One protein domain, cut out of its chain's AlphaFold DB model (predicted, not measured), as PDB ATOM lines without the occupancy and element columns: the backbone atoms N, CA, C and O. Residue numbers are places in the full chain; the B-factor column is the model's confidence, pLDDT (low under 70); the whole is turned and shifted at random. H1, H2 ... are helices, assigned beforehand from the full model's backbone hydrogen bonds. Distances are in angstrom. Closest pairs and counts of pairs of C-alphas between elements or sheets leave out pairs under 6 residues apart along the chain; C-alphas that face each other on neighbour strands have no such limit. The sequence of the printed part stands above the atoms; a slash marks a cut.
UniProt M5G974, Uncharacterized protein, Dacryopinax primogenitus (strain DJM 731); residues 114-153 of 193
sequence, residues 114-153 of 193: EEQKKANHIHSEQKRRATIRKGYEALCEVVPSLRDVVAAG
ATOM      1  N   GLU A 114     -42.963  26.362 -53.827       89.19
ATOM      2  CA  GLU A 114     -42.046  27.199 -54.617       89.19
ATOM      3  C   GLU A 114     -41.912  28.614 -54.037       89.19
ATOM      4  O   GLU A 114     -40.826  29.196 -54.031       89.19
ATOM      5  N   GLU A 115     -43.008  29.145 -53.498       87.88
ATOM      6  CA  GLU A 115     -43.044  30.415 -52.779       87.88
ATOM      7  C   GLU A 115     -42.197  30.370 -51.501       87.88
ATOM      8  O   GLU A 115     -41.342  31.233 -51.285       87.88
ATOM      9  N   GLN A 116     -42.345  29.317 -50.695       91.06
ATOM     10  CA  GLN A 116     -41.568  29.133 -49.474       91.06
ATOM     11  C   GLN A 116     -40.074  28.951 -49.764       91.06
ATOM     12  O   GLN A 116     -39.234  29.485 -49.041       91.06
ATOM     13  N   LYS A 117     -39.718  28.248 -50.844       95.31
ATOM     14  CA  LYS A 117     -38.326  28.108 -51.290       95.31
ATOM     15  C   LYS A 117     -37.733  29.458 -51.698       95.31
ATOM     16  O   LYS A 117     -36.594  29.738 -51.334       95.31
ATOM     17  N   LYS A 118     -38.487  30.306 -52.410       95.94
ATOM     18  CA  LYS A 118     -38.056  31.675 -52.757       95.94
ATOM     19  C   LYS A 118     -37.835  32.515 -51.502       95.94
ATOM     20  O   LYS A 118     -36.777  33.122 -51.366       95.94
ATOM     21  N   ALA A 119     -38.784  32.498 -50.567       93.94
ATOM     22  CA  ALA A 119     -38.656  33.214 -49.300       93.94
ATOM     23  C   ALA A 119     -37.422  32.747 -48.509       93.94
ATOM     24  O   ALA A 119     -36.614  33.562 -48.063       93.94
ATOM     25  N   ASN A 120     -37.225  31.430 -48.407       95.50
ATOM     26  CA  ASN A 120     -36.072  30.852 -47.727       95.50
ATOM     27  C   ASN A 120     -34.747  31.221 -48.413       95.50
ATOM     28  O   ASN A 120     -33.790  31.591 -47.735       95.50
ATOM     29  N   HIS A 121     -34.706  31.202 -49.747       98.00
ATOM     30  CA  HIS A 121     -33.534  31.609 -50.516       98.00
ATOM     31  C   HIS A 121     -33.135  33.057 -50.208       98.00
ATOM     32  O   HIS A 121     -31.999  33.301 -49.801       98.00
ATOM     33  N   ILE A 122     -34.074  34.002 -50.312       97.12
ATOM     34  CA  ILE A 122     -33.814  35.418 -50.015       97.12
ATOM     35  C   ILE A 122     -33.330  35.599 -48.574       97.12
ATOM     36  O   ILE A 122     -32.339  36.289 -48.342       97.12
ATOM     37  N   HIS A 123     -33.975  34.936 -47.615       96.88
ATOM     38  CA  HIS A 123     -33.600  35.042 -46.210       96.88
ATOM     39  C   HIS A 123     -32.194  34.485 -45.932       96.88
ATOM     40  O   HIS A 123     -31.376  35.140 -45.281       96.88
ATOM     41  N   SER A 124     -31.887  33.295 -46.458       97.75
ATOM     42  CA  SER A 124     -30.570  32.665 -46.308       97.75
ATOM     43  C   SER A 124     -29.451  33.536 -46.886       97.75
ATOM     44  O   SER A 124     -28.405  33.706 -46.257       97.75
ATOM     45  N   GLU A 125     -29.700  34.176 -48.029       98.31
ATOM     46  CA  GLU A 125     -28.733  35.048 -48.688       98.31
ATOM     47  C   GLU A 125     -28.565  36.378 -47.945       98.31
ATOM     48  O   GLU A 125     -27.441  36.840 -47.751       98.31
ATOM     49  N   GLN A 126     -29.650  36.981 -47.454       98.56
ATOM     50  CA  GLN A 126     -29.574  38.170 -46.600       98.56
ATOM     51  C   GLN A 126     -28.757  37.899 -45.335       98.56
ATOM     52  O   GLN A 126     -27.855  38.675 -45.009       98.56
ATOM     53  N   LYS A 127     -29.017  36.774 -44.658       98.31
ATOM     54  CA  LYS A 127     -28.267  36.355 -43.469       98.31
ATOM     55  C   LYS A 127     -26.786  36.162 -43.786       98.31
ATOM     56  O   LYS A 127     -25.925  36.666 -43.059       98.31
ATOM     57  N   ARG A 128     -26.477  35.477 -44.891       98.44
ATOM     58  CA  ARG A 128     -25.101  35.300 -45.364       98.44
ATOM     59  C   ARG A 128     -24.426  36.653 -45.608       98.44
ATOM     60  O   ARG A 128     -23.342  36.892 -45.082       98.44
ATOM     61  N   ARG A 129     -25.080  37.569 -46.330       98.25
ATOM     62  CA  ARG A 129     -24.564  38.921 -46.614       98.25
ATOM     63  C   ARG A 129     -24.350  39.758 -45.360       98.25
ATOM     64  O   ARG A 129     -23.378  40.500 -45.291       98.25
ATOM     65  N   ALA A 130     -25.252  39.688 -44.385       97.88
ATOM     66  CA  ALA A 130     -25.091  40.380 -43.107       97.88
ATOM     67  C   ALA A 130     -23.874  39.849 -42.337       97.88
ATOM     68  O   ALA A 130     -23.066  40.631 -41.847       97.88
ATOM     69  N   THR A 131     -23.700  38.526 -42.308       97.75
ATOM     70  CA  THR A 131     -22.574  37.880 -41.618       97.75
ATOM     71  C   THR A 131     -21.233  38.251 -42.251       97.75
ATOM     72  O   THR A 131     -20.301  38.605 -41.537       97.75
ATOM     73  N   ILE A 132     -21.142  38.225 -43.585       97.38
ATOM     74  CA  ILE A 132     -19.918  38.607 -44.307       97.38
ATOM     75  C   ILE A 132     -19.571  40.078 -44.055       97.38
ATOM     76  O   ILE A 132     -18.415  40.381 -43.782       97.38
ATOM     77  N   ARG A 133     -20.564  40.981 -44.100       97.31
ATOM     78  CA  ARG A 133     -20.351  42.407 -43.798       97.31
ATOM     79  C   ARG A 133     -19.799  42.607 -42.390       97.31
ATOM     80  O   ARG A 133     -18.723  43.171 -42.253       97.31
ATOM     81  N   LYS A 134     -20.460  42.033 -41.380       97.25
ATOM     82  CA  LYS A 134     -20.016  42.115 -39.982       97.25
ATOM     83  C   LYS A 134     -18.605  41.549 -39.781       97.25
ATOM     84  O   LYS A 134     -17.809  42.121 -39.047       97.25
ATOM     85  N   GLY A 135     -18.287  40.422 -40.422       97.44
ATOM     86  CA  GLY A 135     -16.949  39.832 -40.355       97.44
ATOM     87  C   GLY A 135     -15.878  40.739 -40.964       97.44
ATOM     88  O   GLY A 135     -14.800  40.871 -40.399       97.44
ATOM     89  N   TYR A 136     -16.185  41.398 -42.084       96.44
ATOM     90  CA  TYR A 136     -15.267  42.339 -42.723       96.44
ATOM     91  C   TYR A 136     -15.086  43.624 -41.908       96.44
ATOM     92  O   TYR A 136     -13.960  44.078 -41.748       96.44
ATOM     93  N   GLU A 137     -16.162  44.161 -41.332       93.94
ATOM     94  CA  GLU A 137     -16.107  45.303 -40.410       93.94
ATOM     95  C   GLU A 137     -15.184  45.003 -39.217       93.94
ATOM     96  O   GLU A 137     -14.267  45.774 -38.942       93.94
ATOM     97  N   ALA A 138     -15.327  43.829 -38.591       95.25
ATOM     98  CA  ALA A 138     -14.445  43.395 -37.504       95.25
ATOM     99  C   ALA A 138     -12.972  43.233 -37.943       95.25
ATOM    100  O   ALA A 138     -12.055  43.510 -37.173       95.25
ATOM    101  N   LEU A 139     -12.715  42.808 -39.185       95.56
ATOM    102  CA  LEU A 139     -11.350  42.733 -39.723       95.56
ATOM    103  C   LEU A 139     -10.754  44.115 -39.975       95.56
ATOM    104  O   LEU A 139      -9.594  44.346 -39.639       95.56
ATOM    105  N   CYS A 140     -11.544  45.037 -40.528       94.69
ATOM    106  CA  CYS A 140     -11.152  46.434 -40.615       94.69
ATOM    107  C   CYS A 140     -10.813  46.957 -39.223       94.69
ATOM    108  O   CYS A 140      -9.873  47.725 -39.086       94.69
ATOM    109  N   GLU A 141     -11.491  46.519 -38.161       91.75
ATOM    110  CA  GLU A 141     -11.150  47.001 -36.832       91.75
ATOM    111  C   GLU A 141      -9.736  46.631 -36.368       91.75
ATOM    112  O   GLU A 141      -9.033  47.475 -35.815       91.75
ATOM    113  N   VAL A 142      -9.319  45.393 -36.621       95.56
ATOM    114  CA  VAL A 142      -8.030  44.854 -36.167       95.56
ATOM    115  C   VAL A 142      -6.882  45.214 -37.114       95.56
ATOM    116  O   VAL A 142      -5.725  45.226 -36.698       95.56
ATOM    117  N   VAL A 143      -7.175  45.518 -38.383       95.31
ATOM    118  CA  VAL A 143      -6.171  45.770 -39.424       95.31
ATOM    119  C   VAL A 143      -6.256  47.226 -39.909       95.31
ATOM    120  O   VAL A 143      -7.047  47.528 -40.809       95.31
ATOM    121  N   PRO A 144      -5.417  48.142 -39.376       89.06
ATOM    122  CA  PRO A 144      -5.441  49.562 -39.736       89.06
ATOM    123  C   PRO A 144      -5.267  49.815 -41.237       89.06
ATOM    124  O   PRO A 144      -5.992  50.619 -41.811       89.06
ATOM    125  N   SER A 145      -4.402  49.044 -41.906       88.00
ATOM    126  CA  SER A 145      -4.168  49.176 -43.349       88.00
ATOM    127  C   SER A 145      -5.412  48.899 -44.200       88.00
ATOM    128  O   SER A 145      -5.563  49.480 -45.272       88.00
ATOM    129  N   LEU A 146      -6.335  48.049 -43.734       85.69
ATOM    130  CA  LEU A 146      -7.612  47.820 -44.413       85.69
ATOM    131  C   LEU A 146      -8.595  48.969 -44.172       85.69
ATOM    132  O   LEU A 146      -9.364  49.287 -45.077       85.69
ATOM    133  N   ARG A 147      -8.565  49.612 -42.993       85.69
ATOM    134  CA  ARG A 147      -9.372  50.817 -42.731       85.69
ATOM    135  C   ARG A 147      -8.975  51.937 -43.670       85.69
ATOM    136  O   ARG A 147      -9.855  52.531 -44.278       85.69
ATOM    137  N   ASP A 148      -7.676  52.172 -43.821       82.25
ATOM    138  CA  ASP A 148      -7.156  53.264 -44.643       82.25
ATOM    139  C   ASP A 148      -7.526  53.069 -46.115       82.25
ATOM    140  O   ASP A 148      -7.959  54.007 -46.777       82.25
ATOM    141  N   VAL A 149      -7.459  51.830 -46.615       82.94
ATOM    142  CA  VAL A 149      -7.899  51.501 -47.977       82.94
ATOM    143  C   VAL A 149      -9.405  51.710 -48.142       82.94
ATOM    144  O   VAL A 149      -9.818  52.269 -49.151       82.94
ATOM    145  N   VAL A 150     -10.238  51.301 -47.179       82.81
ATOM    146  CA  VAL A 150     -11.700  51.496 -47.241       82.81
ATOM    147  C   VAL A 150     -12.078  52.981 -47.113       82.81
ATOM    148  O   VAL A 150     -12.935  53.453 -47.860       82.81
ATOM    149  N   ALA A 151     -11.421  53.728 -46.221       79.44
ATOM    150  CA  ALA A 151     -11.645  55.154 -45.977       79.44
ATOM    151  C   ALA A 151     -11.159  56.035 -47.138       79.44
ATOM    152  O   ALA A 151     -11.825  57.003 -47.493       79.44
ATOM    153  N   ALA A 152     -10.060  55.657 -47.798       77.31
ATOM    154  CA  ALA A 152      -9.563  56.304 -49.014       77.31
ATOM    155  C   ALA A 152     -10.412  55.991 -50.266       77.31
ATOM    156  O   ALA A 152     -10.003  56.278 -51.389       77.31
ATOM    157  N   GLY A 153     -11.595  55.393 -50.091       65.50
ATOM    158  CA  GLY A 153     -12.524  55.084 -51.170       65.50
ATOM    159  C   GLY A 153     -12.305  53.720 -51.819       65.50
ATOM    160  O   GLY A 153     -13.011  53.405 -52.761       65.50
TER     161      GLY A 153
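What this domain is: This is residues 114 to 153 of the 193 residues of an uncharacterized protein of Dacryopinax primogenitus (strain DJM 731) (UniProt M5G974). One long helix, H1, makes the length of this domain, and after its last residue, Val 142, the backbone turns a sharp corner into a short helix, H2, like a lopsided L. Residues 114 to 135, within H1, stick out free. The printed part has 40 residues with two named helices, H1 then H2, and no named strand; its class is all helix. It is extended, with a radius of gyration of the C-alphas of 15.1 A and spans of 45 by 19 by 6 A.

How they stand to each other: Begin at Glu 114 and go along H1, residues 114 to 142, to the tight link at Val 143; H2, residues 144 to 151, follows. H1 and H2 touch only at the corner by their link, H1 with residues 139 to 141 alone; the closest C-alphas are those of Cys 140 and Arg 147, 5.2 A apart. Their lines stand at a steep tilt of 57 degrees, opposite ways. In H1 and H2 every O i to N i+4 pair is within hydrogen-bond range.

Where its parts are: Find C-alpha 114 at (-42.046, 27.199, -54.617); from there H1 runs 42.5 A to C-alpha 142 at (-8.030, 44.854, -36.167). H2 runs 10.4 A from C-alpha 144 to C-alpha 151 at (-11.645, 55.154, -45.977).

The domain as a whole: The two C-alphas farthest apart are those of Glu 114 and Pro 144, 45.4 A. The printed part has no cut. The mean pLDDT of the printed part is 92.3; look to residue 153 for the one value under 70.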